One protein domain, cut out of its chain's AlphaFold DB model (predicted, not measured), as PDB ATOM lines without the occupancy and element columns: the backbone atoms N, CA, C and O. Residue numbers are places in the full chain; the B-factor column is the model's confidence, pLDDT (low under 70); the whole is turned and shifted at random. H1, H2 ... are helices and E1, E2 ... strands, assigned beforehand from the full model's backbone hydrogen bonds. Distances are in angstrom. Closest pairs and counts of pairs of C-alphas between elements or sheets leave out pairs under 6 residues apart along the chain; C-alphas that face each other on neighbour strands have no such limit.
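Overview. This is residues 105 to 223 of the 983 residues of the protein "RRM domain-containing protein" of Guillardia theta (strain CCMP2712) (UniProt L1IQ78). What shape do these atoms make? A small compact head, a four-stranded sheet with H1 and H2 over one face as two layers, has one long straight helix, H3, as an arm; residues 181 to 223 stick out and make the length. What builds it? The 119 printed residues hold E1, H1, E2, E3, H2, E4 and H3 in this order, class mixed, with an antiparallel sheet ordered E2, E3, E1, E4. How large is it? It is extended, with a radius of gyration of the C-alphas of 26.1 A and spans of 90 by 30 by 20 A.

Arrangement. How do the strands pair? E1, residues 108 to 112, is antiparallel to E3, residues 143 to 148, with N 111 and O 144 2.8 A apart, and to E4, residues 172 to 175, with N 110 and O 174 2.8 A apart. E2, residues 133 to 140, forms a hairpin with E3, N 147 and O 135 being 2.8 A apart. Where are the helices? H1, residues 120 to 127, and H2, residues 151 to 161, are on the same face, at heights over the sheet of 8.5 A and 8.3 A; their closest C-alphas, Val 127 and Val 157, are 6.8 A apart, close but not clearly touching. H3, residues 176 to 221, only grazes the sheet with residues 176 to 180; its closest C-alphas with E1 are Ala 176 and Phe 110, 4.9 A. In H1, H2 and H3 every O i to N i+4 pair is within hydrogen-bond range. How are strands joined through helices? E1, H1, E2 and E3, H2, E4 are split strand-helix-strand units, two strands running the same way with another between them, each crossover right-handed.

Along the chain. Where does E1 begin? C-alpha 108 is at (444.045, 590.908, 414.619). How long is H3? It measures 67.2 A, ending with C-alpha 221 at (474.456, 563.356, 354.855).

Size, cuts and confidence. How far does it reach? The farthest C-alphas, Pro 129 and Pro 223, are 90.2 A apart. Is anything missing or uncertain? The printed part has no cut and no long link; pLDDT is under 70 at residues 105 and 178 to 179.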
ATOM      1  N   GLU A 105     445.578 584.803 417.973       61.72
ATOM      2  CA  GLU A 105     444.856 584.224 416.846       61.72
ATOM      3  C   GLU A 105     443.368 584.617 416.924       61.72
ATOM      4  O   GLU A 105     442.724 584.490 417.960       61.72
ATOM      5  N   GLY A 106     442.850 585.222 415.850       73.88
ATOM      6  CA  GLY A 106     441.528 585.868 415.822       73.88
ATOM      7  C   GLY A 106     441.492 587.330 416.303       73.88
ATOM      8  O   GLY A 106     440.648 588.088 415.843       73.88
ATOM      9  N   LEU A 107     442.429 587.808 417.136       90.12
ATOM     10  CA  LEU A 107     442.378 589.188 417.669       90.12
ATOM     11  C   LEU A 107     442.780 590.284 416.668       90.12
ATOM     12  O   LEU A 107     442.451 591.455 416.875       90.12
ATOM     13  N   ARG A 108     443.528 589.945 415.610       93.69
ATOM     14  CA  ARG A 108     444.045 590.908 414.619       93.69
ATOM     15  C   ARG A 108     443.199 590.930 413.347       93.69
ATOM     16  O   ARG A 108     443.224 589.985 412.554       93.69
ATOM     17  N   VAL A 109     442.527 592.056 413.114       94.94
ATOM     18  CA  VAL A 109     441.740 592.335 411.904       94.94
ATOM     19  C   VAL A 109     442.507 593.289 410.991       94.94
ATOM     20  O   VAL A 109     443.012 594.320 411.431       94.94
ATOM     21  N   PHE A 110     442.590 592.947 409.709       95.69
ATOM     22  CA  PHE A 110     443.215 593.737 408.655       95.69
ATOM     23  C   PHE A 110     442.152 594.429 407.794       95.69
ATOM     24  O   PHE A 110     441.176 593.811 407.364       95.69
ATOM     25  N   PHE A 111     442.375 595.713 407.523       95.56
ATOM     26  CA  PHE A 111     441.505 596.594 406.755       95.56
ATOM     27  C   PHE A 111     442.222 597.026 405.477       95.56
ATOM     28  O   PHE A 111     443.303 597.617 405.535       95.56
ATOM     29  N   SER A 112     441.608 596.771 404.325       95.56
ATOM     30  CA  SER A 112     442.109 597.165 403.008       95.56
ATOM     31  C   SER A 112     441.098 598.012 402.235       95.56
ATOM     32  O   SER A 112     439.899 598.005 402.514       95.56
ATOM     33  N   ASN A 113     441.596 598.776 401.259       94.88
ATOM     34  CA  ASN A 113     440.824 599.763 400.493       94.88
ATOM     35  C   ASN A 113     440.168 600.859 401.360       94.88
ATOM     36  O   ASN A 113     439.117 601.402 401.013       94.88
ATOM     37  N   LEU A 114     440.814 601.227 402.475       95.31
ATOM     38  CA  LEU A 114     440.485 602.460 403.187       95.31
ATOM     39  C   LEU A 114     440.711 603.665 402.243       95.31
ATOM     40  O   LEU A 114     441.600 603.626 401.386       95.31
ATOM     41  N   PRO A 115     439.934 604.756 402.361       93.44
ATOM     42  CA  PRO A 115     440.213 605.969 401.605       93.44
ATOM     43  C   PRO A 115     441.545 606.585 402.058       93.44
ATOM     44  O   PRO A 115     441.914 606.508 403.221       93.44
ATOM     45  N   GLU A 116     442.256 607.240 401.144       91.94
ATOM     46  CA  GLU A 116     443.611 607.770 401.377       91.94
ATOM     47  C   GLU A 116     443.661 608.859 402.468       91.94
ATOM     48  O   GLU A 116     444.639 608.982 403.194       91.94
ATOM     49  N   ALA A 117     442.549 609.575 402.664       91.25
ATOM     50  CA  ALA A 117     442.334 610.510 403.771       91.25
ATOM     51  C   ALA A 117     441.813 609.845 405.073       91.25
ATOM     52  O   ALA A 117     441.238 610.528 405.934       91.25
ATOM     53  N   ALA A 118     441.950 608.521 405.219       89.88
ATOM     54  CA  ALA A 118     441.759 607.810 406.482       89.88
ATOM     55  C   ALA A 118     443.057 607.816 407.298       89.88
ATOM     56  O   ALA A 118     444.109 607.407 406.817       89.88
ATOM     57  N   ARG A 119     442.950 608.256 408.551       94.00
ATOM     58  CA  ARG A 119     443.984 608.112 409.582       94.00
ATOM     59  C   ARG A 119     443.544 607.063 410.596       94.00
ATOM     60  O   ARG A 119     442.380 606.658 410.597       94.00
ATOM     61  N   GLU A 120     444.461 606.672 411.470       94.81
ATOM     62  CA  GLU A 120     444.222 605.723 412.564       94.81
ATOM     63  C   GLU A 120     443.029 606.150 413.434       94.81
ATOM     64  O   GLU A 120     442.201 605.312 413.767       94.81
ATOM     65  N   GLU A 121     442.856 607.458 413.657       94.56
ATOM     66  CA  GLU A 121     441.682 608.089 414.285       94.56
ATOM     67  C   GLU A 121     440.353 607.581 413.691       94.56
ATOM     68  O   GLU A 121     439.515 607.032 414.401       94.56
ATOM     69  N   LYS A 122     440.181 607.687 412.365       93.06
ATOM     70  CA  LYS A 122     438.946 607.282 411.667       93.06
ATOM     71  C   LYS A 122     438.769 605.767 411.641       93.06
ATOM     72  O   LYS A 122     437.644 605.278 411.639       93.06
ATOM     73  N   LEU A 123     439.870 605.013 411.605       94.69
ATOM     74  CA  LEU A 123     439.821 603.555 411.698       94.69
ATOM     75  C   LEU A 123     439.388 603.113 413.107       94.69
ATOM     76  O   LEU A 123     438.565 602.210 413.241       94.69
ATOM     77  N   GLN A 124     439.855 603.808 414.147       95.44
ATOM     78  CA  GLN A 124     439.409 603.611 415.521       95.44
ATOM     79  C   GLN A 124     437.929 603.987 415.683       95.44
ATOM     80  O   GLN A 124     437.175 603.204 416.252       95.44
ATOM     81  N   GLU A 125     437.481 605.129 415.146       94.44
ATOM     82  CA  GLU A 125     436.068 605.549 415.155       94.44
ATOM     83  C   GLU A 125     435.131 604.524 414.498       94.44
ATOM     84  O   GLU A 125     434.043 604.284 415.019       94.44
ATOM     85  N   LEU A 126     435.552 603.892 413.396       94.06
ATOM     86  CA  LEU A 126     434.767 602.864 412.700       94.06
ATOM     87  C   LEU A 126     434.633 601.556 413.499       94.06
ATOM     88  O   LEU A 126     433.597 600.902 413.400       94.06
ATOM     89  N   VAL A 127     435.647 601.169 414.282       95.69
ATOM     90  CA  VAL A 127     435.666 599.888 415.025       95.69
ATOM     91  C   VAL A 127     435.127 600.017 416.459       95.69
ATOM     92  O   VAL A 127     434.454 599.116 416.957       95.69
ATOM     93  N   LYS A 128     435.321 601.178 417.095       95.44
ATOM     94  CA  LYS A 128     434.851 601.521 418.450       95.44
ATOM     95  C   LYS A 128     433.363 601.244 418.765       95.44
ATOM     96  O   LYS A 128     433.097 600.913 419.918       95.44
ATOM     97  N   PRO A 129     432.377 601.355 417.845       95.12
ATOM     98  CA  PRO A 129     430.989 600.970 418.139       95.12
ATOM     99  C   PRO A 129     430.742 599.450 418.172       95.12
ATOM    100  O   PRO A 129     429.654 599.034 418.565       95.12
ATOM    101  N   PHE A 130     431.708 598.625 417.756       92.44
ATOM    102  CA  PHE A 130     431.584 597.163 417.732       92.44
ATOM    103  C   PHE A 130     432.437 596.473 418.794       92.44
ATOM    104  O   PHE A 130     432.007 595.458 419.338       92.44
ATOM    105  N   SER A 131     433.625 597.004 419.094       90.62
ATOM    106  CA  SER A 131     434.569 596.355 420.001       90.62
ATOM    107  C   SER A 131     435.481 597.338 420.735       90.62
ATOM    108  O   SER A 131     435.801 598.417 420.231       90.62
ATOM    109  N   GLY A 132     435.994 596.917 421.894       93.00
ATOM    110  CA  GLY A 132     437.193 597.520 422.468       93.00
ATOM    111  C   GLY A 132     438.389 597.334 421.530       93.00
ATOM    112  O   GLY A 132     438.541 596.287 420.889       93.00
ATOM    113  N   VAL A 133     439.210 598.376 421.412       94.75
ATOM    114  CA  VAL A 133     440.354 598.449 420.496       94.75
ATOM    115  C   VAL A 133     441.629 598.604 421.320       94.75
ATOM    116  O   VAL A 133     441.804 599.624 421.983       94.75
ATOM    117  N   LYS A 134     442.513 597.601 421.259       94.50
ATOM    118  CA  LYS A 134     443.802 597.573 421.972       94.50
ATOM    119  C   LYS A 134     444.885 598.366 421.235       94.50
ATOM    120  O   LYS A 134     445.647 599.097 421.855       94.50
ATOM    121  N   GLU A 135     444.961 598.207 419.915       92.94
ATOM    122  CA  GLU A 135     446.007 598.778 419.054       92.94
ATOM    123  C   GLU A 135     445.394 599.105 417.685       92.94
ATOM    124  O   GLU A 135     444.609 598.316 417.156       92.94
ATOM    125  N   VAL A 136     445.762 600.241 417.092       95.31
ATOM    126  CA  VAL A 136     445.483 600.579 415.687       95.31
ATOM    127  C   VAL A 136     446.810 600.937 415.044       95.31
ATOM    128  O   VAL A 136     447.588 601.671 415.649       95.31
ATOM    129  N   LYS A 137     447.066 600.442 413.830       94.44
ATOM    130  CA  LYS A 137     448.249 600.830 413.058       94.44
ATOM    131  C   LYS A 137     447.961 600.839 411.562       94.44
ATOM    132  O   LYS A 137     447.569 599.817 410.993       94.44
ATOM    133  N   LEU A 138     448.188 601.968 410.899       94.50
ATOM    134  CA  LEU A 138     448.254 602.024 409.440       94.50
ATOM    135  C   LEU A 138     449.620 601.503 408.979       94.50
ATOM    136  O   LEU A 138     450.664 601.963 409.432       94.50
ATOM    137  N   ILE A 139     449.615 600.540 408.055       91.00
ATOM    138  CA  ILE A 139     450.845 600.022 407.436       91.00
ATOM    139  C   ILE A 139     451.166 600.830 406.171       91.00
ATOM    140  O   ILE A 139     452.333 601.072 405.870       91.00
ATOM    141  N   LYS A 140     450.138 601.248 405.419       91.50
ATOM    142  CA  LYS A 140     450.235 602.097 404.216       91.50
ATOM    143  C   LYS A 140     448.988 602.990 404.117       91.50
ATOM    144  O   LYS A 140     447.948 602.617 404.662       91.50
ATOM    145  N   PRO A 141     449.019 604.127 403.395       90.31
ATOM    146  CA  PRO A 141     447.786 604.818 403.019       90.31
ATOM    147  C   PRO A 141     446.816 603.824 402.359       90.31
ATOM    148  O   PRO A 141     447.178 603.103 401.431       90.31
ATOM    149  N   GLY A 142     445.599 603.731 402.896       91.50
ATOM    150  CA  GLY A 142     444.584 602.774 402.446       91.50
ATOM    151  C   GLY A 142     444.624 601.364 403.070       91.50
ATOM    152  O   GLY A 142     443.733 600.567 402.762       91.50
ATOM    153  N   MET A 143     445.597 601.036 403.936       94.50
ATOM    154  CA  MET A 143     445.719 599.717 404.589       94.50
ATOM    155  C   MET A 143     446.244 599.787 406.033       94.50
ATOM    156  O   MET A 143     447.306 600.353 406.296       94.50
ATOM    157  N   GLY A 144     445.565 599.118 406.964       95.44
ATOM    158  CA  GLY A 144     445.987 599.026 408.366       95.44
ATOM    159  C   GLY A 144     445.464 597.785 409.075       95.44
ATOM    160  O   GLY A 144     444.670 597.032 408.515       95.44
ATOM    161  N   TYR A 145     445.897 597.581 410.316       95.31
ATOM    162  CA  TYR A 145     445.329 596.574 411.207       95.31
ATOM    163  C   TYR A 145     444.800 597.193 412.500       95.31
ATOM    164  O   TYR A 145     445.210 598.279 412.919       95.31
ATOM    165  N   VAL A 146     443.890 596.458 413.132       96.06
ATOM    166  CA  VAL A 146     443.350 596.741 414.459       96.06
ATOM    167  C   VAL A 146     443.476 595.474 415.302       96.06
ATOM    168  O   VAL A 146     443.092 594.391 414.858       96.06
ATOM    169  N   VAL A 147     444.024 595.606 416.512       95.12
ATOM    170  CA  VAL A 147     443.968 594.563 417.544       95.12
ATOM    171  C   VAL A 147     442.726 594.801 418.387       95.12
ATOM    172  O   VAL A 147     442.566 595.862 418.997       95.12
ATOM    173  N   ILE A 148     441.860 593.800 418.436       95.75
ATOM    174  CA  ILE A 148     440.587 593.826 419.148       95.75
ATOM    175  C   ILE A 148     440.731 593.112 420.504       95.75
ATOM    176  O   ILE A 148     441.675 592.356 420.755       95.75
ATOM    177  N   GLU A 149     439.831 593.402 421.444       93.69
ATOM    178  CA  GLU A 149     439.874 592.795 422.776       93.69
ATOM    179  C   GLU A 149     439.527 591.296 422.805       93.69
ATOM    180  O   GLU A 149     440.209 590.560 423.521       93.69
ATOM    181  N   SER A 150     438.542 590.865 422.006       93.69
ATOM    182  CA  SER A 150     437.966 589.507 421.942       93.69
ATOM    183  C   SER A 150     437.856 589.013 420.484       93.69
ATOM    184  O   SER A 150     437.548 589.834 419.618       93.69
ATOM    185  N   PRO A 151     438.058 587.710 420.188       91.88
ATOM    186  CA  PRO A 151     437.962 587.183 418.823       91.88
ATOM    187  C   PRO A 151     436.524 587.201 418.282       91.88
ATOM    188  O   PRO A 151     436.317 587.596 417.143       91.88
ATOM    189  N   GLU A 152     435.509 586.928 419.111       93.31
ATOM    190  CA  GLU A 152     434.091 587.033 418.704       93.31
ATOM    191  C   GLU A 152     433.742 588.449 418.209       93.31
ATOM    192  O   GLU A 152     432.911 588.652 417.324       93.31
ATOM    193  N   ALA A 153     434.400 589.463 418.780       94.31
ATOM    194  CA  ALA A 153     434.227 590.848 418.372       94.31
ATOM    195  C   ALA A 153     434.981 591.178 417.067       94.31
ATOM    196  O   ALA A 153     434.596 592.120 416.375       94.31
ATOM    197  N   ALA A 154     436.008 590.402 416.702       94.75
ATOM    198  CA  ALA A 154     436.689 590.494 415.412       94.75
ATOM    199  C   ALA A 154     435.820 589.945 414.270       94.75
ATOM    200  O   ALA A 154     435.678 590.634 413.258       94.75
ATOM    201  N   ASP A 155     435.155 588.800 414.466       95.00
ATOM    202  CA  ASP A 155     434.147 588.272 413.531       95.00
ATOM    203  C   ASP A 155     433.032 589.301 413.289       95.00
ATOM    204  O   ASP A 155     432.751 589.687 412.155       95.00
ATOM    205  N   ILE A 156     432.465 589.852 414.370       95.38
ATOM    206  CA  ILE A 156     431.415 590.881 414.308       95.38
ATOM    207  C   ILE A 156     431.882 592.151 413.572       95.38
ATOM    208  O   ILE A 156     431.075 592.809 412.910       95.38
ATOM    209  N   VAL A 157     433.159 592.523 413.691       96.12
ATOM    210  CA  VAL A 157     433.758 593.659 412.975       96.12
ATOM    211  C   VAL A 157     433.957 593.345 411.492       96.12
ATOM    212  O   VAL A 157     433.687 594.209 410.657       96.12
ATOM    213  N   ILE A 158     434.371 592.123 411.150       95.81
ATOM    214  CA  ILE A 158     434.486 591.655 409.764       95.81
ATOM    215  C   ILE A 158     433.106 591.665 409.098       95.81
ATOM    216  O   ILE A 158     432.925 592.386 408.119       95.81
ATOM    217  N   ASP A 159     432.112 590.983 409.667       96.38
ATOM    218  CA  ASP A 159     430.760 590.873 409.099       96.38
ATOM    219  C   ASP A 159     430.064 592.228 408.893       96.38
ATOM    220  O   ASP A 159     429.269 592.389 407.966       96.38
ATOM    221  N   LYS A 160     430.345 593.218 409.753       95.94
ATOM    222  CA  LYS A 160     429.676 594.530 409.717       95.94
ATOM    223  C   LYS A 160     430.420 595.610 408.940       95.94
ATOM    224  O   LYS A 160     429.767 596.566 408.524       95.94
ATOM    225  N   LEU A 161     431.743 595.515 408.768       96.06
ATOM    226  CA  LEU A 161     432.534 596.522 408.041       96.06
ATOM    227  C   LEU A 161     433.043 596.050 406.673       96.06
ATOM    228  O   LEU A 161     433.356 596.893 405.828       96.06
ATOM    229  N   ASN A 162     433.091 594.744 406.406       96.50
ATOM    230  CA  ASN A 162     433.449 594.223 405.090       96.50
ATOM    231  C   ASN A 162     432.381 594.616 404.048       96.50
ATOM    232  O   ASN A 162     431.202 594.309 404.187       96.50
ATOM    233  N   GLY A 163     432.790 595.340 403.005       95.38
ATOM    234  CA  GLY A 163     431.911 595.907 401.978       95.38
ATOM    235  C   GLY A 163     431.351 597.305 402.284       95.38
ATOM    236  O   GLY A 163     430.755 597.920 401.394       95.38
ATOM    237  N   VAL A 164     431.554 597.862 403.487       95.38
ATOM    238  CA  VAL A 164     431.021 599.190 403.845       95.38
ATOM    239  C   VAL A 164     431.725 600.297 403.058       95.38
ATOM    240  O   VAL A 164     432.953 600.390 403.025       95.38
ATOM    241  N   LYS A 165     430.932 601.166 402.420       95.00
ATOM    242  CA  LYS A 165     431.422 602.283 401.602       95.00
ATOM    243  C   LYS A 165     431.755 603.501 402.465       95.00
ATOM    244  O   LYS A 165     430.862 604.268 402.818       95.00
ATOM    245  N   VAL A 166     433.039 603.727 402.736       93.38
ATOM    246  CA  VAL A 166     433.538 604.929 403.424       93.38
ATOM    247  C   VAL A 166     434.194 605.851 402.398       93.38
ATOM    248  O   VAL A 166     435.110 605.458 401.679       93.38
ATOM    249  N   ASN A 167     433.700 607.088 402.297       92.69
ATOM    250  CA  ASN A 167     434.100 608.064 401.270       92.69
ATOM    251  C   ASN A 167     434.038 607.487 399.837       92.69
ATOM    252  O   ASN A 167     434.934 607.694 399.023       92.69
ATOM    253  N   GLY A 168     432.991 606.705 399.548       93.12
ATOM    254  CA  GLY A 168     432.741 606.085 398.240       93.12
ATOM    255  C   GLY A 168     433.494 604.777 397.966       93.12
ATOM    256  O   GLY A 168     433.021 603.983 397.152       93.12
ATOM    257  N   LYS A 169     434.604 604.492 398.662       94.81
ATOM    258  CA  LYS A 169     435.343 603.223 398.535       94.81
ATOM    259  C   LYS A 169     434.783 602.170 399.493       94.81
ATOM    260  O   LYS A 169     434.612 602.444 400.678       94.81
ATOM    261  N   ALA A 170     434.495 600.972 398.985       95.31
ATOM    262  CA  ALA A 170     434.104 599.827 399.808       95.31
ATOM    263  C   ALA A 170     435.341 599.232 400.498       95.31
ATOM    264  O   ALA A 170     436.253 598.758 399.816       95.31
ATOM    265  N   ILE A 171     435.375 599.274 401.829       96.06
ATOM    266  CA  ILE A 171     436.450 598.683 402.635       96.06
ATOM    267  C   ILE A 171     436.334 597.155 402.567       96.06
ATOM    268  O   ILE A 171     435.233 596.617 402.635       96.06
ATOM    269  N   SER A 172     437.458 596.448 402.463       95.19
ATOM    270  CA  SER A 172     437.531 594.995 402.665       95.19
ATOM    271  C   SER A 172     438.138 594.715 404.040       95.19
ATOM    272  O   SER A 172     439.181 595.274 404.377       95.19
ATOM    273  N   VAL A 173     437.509 593.843 404.828       95.62
ATOM    274  CA  VAL A 173     437.904 593.557 406.219       95.62
ATOM    275  C   VAL A 173     438.058 592.047 406.396       95.62
ATOM    276  O   VAL A 173     437.180 591.296 405.977       95.62
ATOM    277  N   ARG A 174     439.196 591.588 406.937       94.56
ATOM    278  CA  ARG A 174     439.549 590.157 407.065       94.56
ATOM    279  C   ARG A 174     440.431 589.889 408.286       94.56
ATOM    280  O   ARG A 174     441.126 590.786 408.753       94.56
ATOM    281  N   HIS A 175     440.503 588.639 408.739       93.19
ATOM    282  CA  HIS A 175     441.517 588.210 409.708       93.19
ATOM    283  C   HIS A 175     442.941 588.355 409.150       93.19
ATOM    284  O   HIS A 175     443.238 587.902 408.041       93.19
ATOM    285  N   ALA A 176     443.844 588.952 409.934       84.75
ATOM    286  CA  ALA A 176     445.198 589.279 409.487       84.75
ATOM    287  C   ALA A 176     446.035 588.034 409.139       84.75
ATOM    288  O   ALA A 176     446.732 588.038 408.125       84.75
ATOM    289  N   ARG A 177     445.921 586.952 409.931       77.06
ATOM    290  CA  ARG A 177     446.637 585.682 409.692       77.06
ATOM    291  C   ARG A 177     446.240 585.054 408.353       77.06
ATOM    292  O   ARG A 177     447.108 584.687 407.572       77.06
ATOM    293  N   SER A 178     444.936 585.014 408.061       69.38
ATOM    294  CA  SER A 178     444.397 584.499 406.795       69.38
ATOM    295  C   SER A 178     444.920 585.291 405.592       69.38
ATOM    296  O   SER A 178     445.370 584.683 404.627       69.38
ATOM    297  N   TYR A 179     444.939 586.629 405.661       69.81
ATOM    298  CA  TYR A 179     445.476 587.454 404.573       69.81
ATOM    299  C   TYR A 179     446.987 587.259 404.361       69.81
ATOM    300  O   TYR A 179     447.432 587.214 403.215       69.81
ATOM    301  N   PHE A 180     447.774 587.125 405.436       74.06
ATOM    302  CA  PHE A 180     449.217 586.897 405.321       74.06
ATOM    303  C   PHE A 180     449.531 585.520 404.720       74.06
ATOM    304  O   PHE A 180     450.224 585.459 403.708       74.06
ATOM    305  N   ILE A 181     448.951 584.443 405.267       75.44
ATOM    306  CA  ILE A 181     449.147 583.069 404.767       75.44
ATOM    307  C   ILE A 181     448.667 582.944 403.315       75.44
ATOM    308  O   ILE A 181     449.396 582.421 402.476       75.44
ATOM    309  N   GLN A 182     447.485 583.483 402.981       76.50
ATOM    310  CA  GLN A 182     446.988 583.490 401.601       76.50
ATOM    311  C   GLN A 182     447.991 584.165 400.658       76.50
ATOM    312  O   GLN A 182     448.347 583.594 399.635       76.50
ATOM    313  N   LYS A 183     448.513 585.337 401.031       79.69
ATOM    314  CA  LYS A 183     449.458 586.082 400.196       79.69
ATOM    315  C   LYS A 183     450.839 585.424 400.087       79.69
ATOM    316  O   LYS A 183     451.481 585.554 399.048       79.69
ATOM    317  N   GLN A 184     451.295 584.730 401.130       78.81
ATOM    318  CA  GLN A 184     452.530 583.943 401.108       78.81
ATOM    319  C   GLN A 184     452.385 582.731 400.173       78.81
ATOM    320  O   GLN A 184     453.269 582.478 399.355       78.81
ATOM    321  N   ASN A 185     451.234 582.053 400.210       80.56
ATOM    322  CA  ASN A 185     450.917 580.951 399.302       80.56
ATOM    323  C   ASN A 185     450.750 581.435 397.850       80.56
ATOM    324  O   ASN A 185     451.330 580.838 396.948       80.56
ATOM    325  N   ASP A 186     450.049 582.553 397.617       85.06
ATOM    326  CA  ASP A 186     449.926 583.181 396.292       85.06
ATOM    327  C   ASP A 186     451.309 583.533 395.704       85.06
ATOM    328  O   ASP A 186     451.540 583.371 394.504       85.06
ATOM    329  N   ALA A 187     452.245 583.995 396.544       87.31
ATOM    330  CA  ALA A 187     453.618 584.300 396.143       87.31
ATOM    331  C   ALA A 187     454.432 583.032 395.827       87.31
ATOM    332  O   ALA A 187     455.028 582.959 394.750       87.31
ATOM    333  N   ARG A 188     454.409 582.010 396.700       86.06
ATOM    334  CA  ARG A 188     455.063 580.708 396.454       86.06
ATOM    335  C   ARG A 188     454.540 580.064 395.156       86.06
ATOM    336  O   ARG A 188     455.336 579.667 394.306       86.06
ATOM    337  N   MET A 189     453.225 580.087 394.920       91.31
ATOM    338  CA  MET A 189     452.612 579.606 393.671       91.31
ATOM    339  C   MET A 189     453.072 580.384 392.429       91.31
ATOM    340  O   MET A 189     453.297 579.778 391.381       91.31
ATOM    341  N   GLN A 190     453.256 581.707 392.517       90.19
ATOM    342  CA  GLN A 190     453.811 582.494 391.407       90.19
ATOM    343  C   GLN A 190     455.284 582.163 391.133       90.19
ATOM    344  O   GLN A 190     455.679 582.119 389.969       90.19
ATOM    345  N   VAL A 191     456.101 581.903 392.159       93.19
ATOM    346  CA  VAL A 191     457.499 581.469 391.971       93.19
ATOM    347  C   VAL A 191     457.550 580.124 391.243       93.19
ATOM    348  O   VAL A 191     458.199 580.036 390.201       93.19
ATOM    349  N   VAL A 192     456.779 579.131 391.700       94.44
ATOM    350  CA  VAL A 192     456.697 577.795 391.079       94.44
ATOM    351  C   VAL A 192     456.183 577.877 389.634       94.44
ATOM    352  O   VAL A 192     456.749 577.254 388.736       94.44
ATOM    353  N   GLN A 193     455.166 578.702 389.352       90.62
ATOM    354  CA  GLN A 193     454.691 578.924 387.976       90.62
ATOM    355  C   GLN A 193     455.755 579.582 387.082       90.62
ATOM    356  O   GLN A 193     455.915 579.180 385.928       90.62
ATOM    357  N   ASN A 194     456.512 580.555 387.597       94.25
ATOM    358  CA  ASN A 194     457.599 581.198 386.855       94.25
ATOM    359  C   ASN A 194     458.781 580.239 386.608       94.25
ATOM    360  O   ASN A 194     459.347 580.241 385.515       94.25
ATOM    361  N   GLN A 195     459.138 579.398 387.584       93.38
ATOM    362  CA  GLN A 195     460.131 578.329 387.423       93.38
ATOM    363  C   GLN A 195     459.674 577.319 386.362       93.38
ATOM    364  O   GLN A 195     460.422 577.035 385.427       93.38
ATOM    365  N   ARG A 196     458.418 576.859 386.428       94.81
ATOM    366  CA  ARG A 196     457.827 575.958 385.430       94.81
ATOM    367  C   ARG A 196     457.874 576.551 384.018       94.81
ATOM    368  O   ARG A 196     458.359 575.885 383.110       94.81
ATOM    369  N   GLN A 197     457.470 577.809 383.835       94.56
ATOM    370  CA  GLN A 197     457.540 578.484 382.529       94.56
ATOM    371  C   GLN A 197     458.981 578.643 382.020       94.56
ATOM    372  O   GLN A 197     459.215 578.533 380.814       94.56
ATOM    373  N   ARG A 198     459.965 578.862 382.906       94.62
ATOM    374  CA  ARG A 198     461.395 578.859 382.543       94.62
ATOM    375  C   ARG A 198     461.864 577.472 382.099       94.62
ATOM    376  O   ARG A 198     462.535 577.380 381.078       94.62
ATOM    377  N   MET A 199     461.476 576.410 382.804       95.00
ATOM    378  CA  MET A 199     461.818 575.027 382.443       95.00
ATOM    379  C   MET A 199     461.161 574.596 381.125       95.00
ATOM    380  O   MET A 199     461.832 574.022 380.272       95.00
ATOM    381  N   GLU A 200     459.886 574.926 380.910       95.00
ATOM    382  CA  GLU A 200     459.174 574.687 379.646       95.00
ATOM    383  C   GLU A 200     459.812 575.478 378.486       95.00
ATOM    384  O   GLU A 200     460.044 574.921 377.413       95.00
ATOM    385  N   SER A 201     460.199 576.740 378.713       95.50
ATOM    386  CA  SER A 201     460.920 577.558 377.719       95.50
ATOM    387  C   SER A 201     462.323 577.024 377.411       95.50
ATOM    388  O   SER A 201     462.749 577.054 376.257       95.50
ATOM    389  N   SER A 202     463.040 576.523 378.422       95.94
ATOM    390  CA  SER A 202     464.370 575.923 378.268       95.94
ATOM    391  C   SER A 202     464.295 574.630 377.452       95.94
ATOM    392  O   SER A 202     464.955 574.516 376.421       95.94
ATOM    393  N   LYS A 203     463.385 573.713 377.818       96.56
ATOM    394  CA  LYS A 203     463.124 572.468 377.074       96.56
ATOM    395  C   LYS A 203     462.714 572.739 375.620       96.56
ATOM    396  O   LYS A 203     463.170 572.038 374.723       96.56
ATOM    397  N   ALA A 204     461.922 573.783 375.357       96.12
ATOM    398  CA  ALA A 204     461.557 574.175 373.993       96.12
ATOM    399  C   ALA A 204     462.751 574.707 373.170       96.12
ATOM    400  O   ALA A 204     462.856 574.413 371.978       96.12
ATOM    401  N   LEU A 205     463.669 575.464 373.785       96.56
ATOM    402  CA  LEU A 205     464.907 575.918 373.134       96.56
ATOM    403  C   LEU A 205     465.881 574.757 372.889       96.56
ATOM    404  O   LEU A 205     466.504 574.697 371.826       96.56
ATOM    405  N   GLU A 206     465.981 573.816 373.829       96.56
ATOM    406  CA  GLU A 206     466.770 572.595 373.668       96.56
ATOM    407  C   GLU A 206     466.204 571.705 372.552       96.56
ATOM    408  O   GLU A 206     466.965 571.245 371.698       96.56
ATOM    409  N   GLU A 207     464.881 571.523 372.475       96.69
ATOM    410  CA  GLU A 207     464.249 570.793 371.373       96.69
ATOM    411  C   GLU A 207     464.486 571.498 370.028       96.69
ATOM    412  O   GLU A 207     464.823 570.836 369.041       96.69
ATOM    413  N   GLU A 208     464.395 572.835 369.964       96.31
ATOM    414  CA  GLU A 208     464.700 573.569 368.733       96.31
ATOM    415  C   GLU A 208     466.172 573.399 368.324       96.31
ATOM    416  O   GLU A 208     466.474 573.179 367.147       96.31
ATOM    417  N   HIS A 209     467.102 573.425 369.283       97.50
ATOM    418  CA  HIS A 209     468.520 573.179 369.035       97.50
ATOM    419  C   HIS A 209     468.782 571.734 368.573       97.50
ATOM    420  O   HIS A 209     469.437 571.516 367.548       97.50
ATOM    421  N   ALA A 210     468.203 570.738 369.249       96.94
ATOM    422  CA  ALA A 210     468.278 569.332 368.867       96.94
ATOM    423  C   ALA A 210     467.680 569.091 367.471       96.94
ATOM    424  O   ALA A 210     468.239 568.333 366.670       96.94
ATOM    425  N   ARG A 211     466.585 569.781 367.130       97.12
ATOM    426  CA  ARG A 211     465.986 569.776 365.793       97.12
ATOM    427  C   ARG A 211     466.921 570.397 364.755       97.12
ATOM    428  O   ARG A 211     467.181 569.744 363.745       97.12
ATOM    429  N   ARG A 212     467.485 571.586 364.999       97.00
ATOM    430  CA  ARG A 212     468.484 572.216 364.109       97.00
ATOM    431  C   ARG A 212     469.689 571.291 363.888       97.00
ATOM    432  O   ARG A 212     470.140 571.135 362.755       97.00
ATOM    433  N   MET A 213     470.160 570.598 364.926       96.88
ATOM    434  CA  MET A 213     471.243 569.610 364.830       96.88
ATOM    435  C   MET A 213     470.848 568.355 364.032       96.88
ATOM    436  O   MET A 213     471.656 567.841 363.254       96.88
ATOM    437  N   ARG A 214     469.601 567.872 364.147       96.38
ATOM    438  CA  ARG A 214     469.055 566.799 363.290       96.38
ATOM    439  C   ARG A 214     468.968 567.249 361.824       96.38
ATOM    440  O   ARG A 214     469.442 566.529 360.947       96.38
ATOM    441  N   GLU A 215     468.454 568.449 361.556       95.50
ATOM    442  CA  GLU A 215     468.369 569.039 360.210       95.50
ATOM    443  C   GLU A 215     469.767 569.233 359.586       95.50
ATOM    444  O   GLU A 215     469.991 568.830 358.442       95.50
ATOM    445  N   GLN A 216     470.755 569.724 360.348       94.50
ATOM    446  CA  GLN A 216     472.153 569.815 359.900       94.50
ATOM    447  C   GLN A 216     472.782 568.445 359.609       94.50
ATOM    448  O   GLN A 216     473.532 568.318 358.636       94.50
ATOM    449  N   ARG A 217     472.497 567.408 360.411       96.00
ATOM    450  CA  ARG A 217     472.963 566.031 360.147       96.00
ATOM    451  C   ARG A 217     472.360 565.481 358.850       96.00
ATOM    452  O   ARG A 217     473.088 564.897 358.048       96.00
ATOM    453  N   ILE A 218     471.072 565.725 358.596       96.12
ATOM    454  CA  ILE A 218     470.393 565.345 357.345       96.12
ATOM    455  C   ILE A 218     471.006 566.089 356.146       96.12
ATOM    456  O   ILE A 218     471.378 565.456 355.156       96.12
ATOM    457  N   ALA A 219     471.205 567.406 356.245       94.50
ATOM    458  CA  ALA A 219     471.827 568.210 355.191       94.50
ATOM    459  C   ALA A 219     473.278 567.778 354.894       94.50
ATOM    460  O   ALA A 219     473.676 567.678 353.729       94.50
ATOM    461  N   ASN A 220     474.062 567.451 355.927       93.75
ATOM    462  CA  ASN A 220     475.435 566.962 355.779       93.75
ATOM    463  C   ASN A 220     475.527 565.573 355.136       93.75
ATOM    464  O   ASN A 220     476.480 565.319 354.393       93.75
ATOM    465  N   ASN A 221     474.544 564.709 355.403       94.12
ATOM    466  CA  ASN A 221     474.456 563.356 354.855       94.12
ATOM    467  C   ASN A 221     473.730 563.284 353.502       94.12
ATOM    468  O   ASN A 221     473.751 562.221 352.879       94.12
ATOM    469  N   SER A 222     473.137 564.385 353.022       97.50
ATOM    470  CA  SER A 222     472.470 564.465 351.715       97.50
ATOM    471  C   SER A 222     473.352 563.908 350.584       97.50
ATOM    472  O   SER A 222     474.540 564.243 350.520       97.50
ATOM    473  N   PRO A 223     472.801 563.117 349.637       95.81
ATOM    474  CA  PRO A 223     473.548 562.611 348.486       95.81
ATOM    475  C   PRO A 223     474.227 563.708 347.655       95.81
ATOM    476  O   PRO A 223     475.260 563.453 347.039       95.81
TER     477      PRO A 223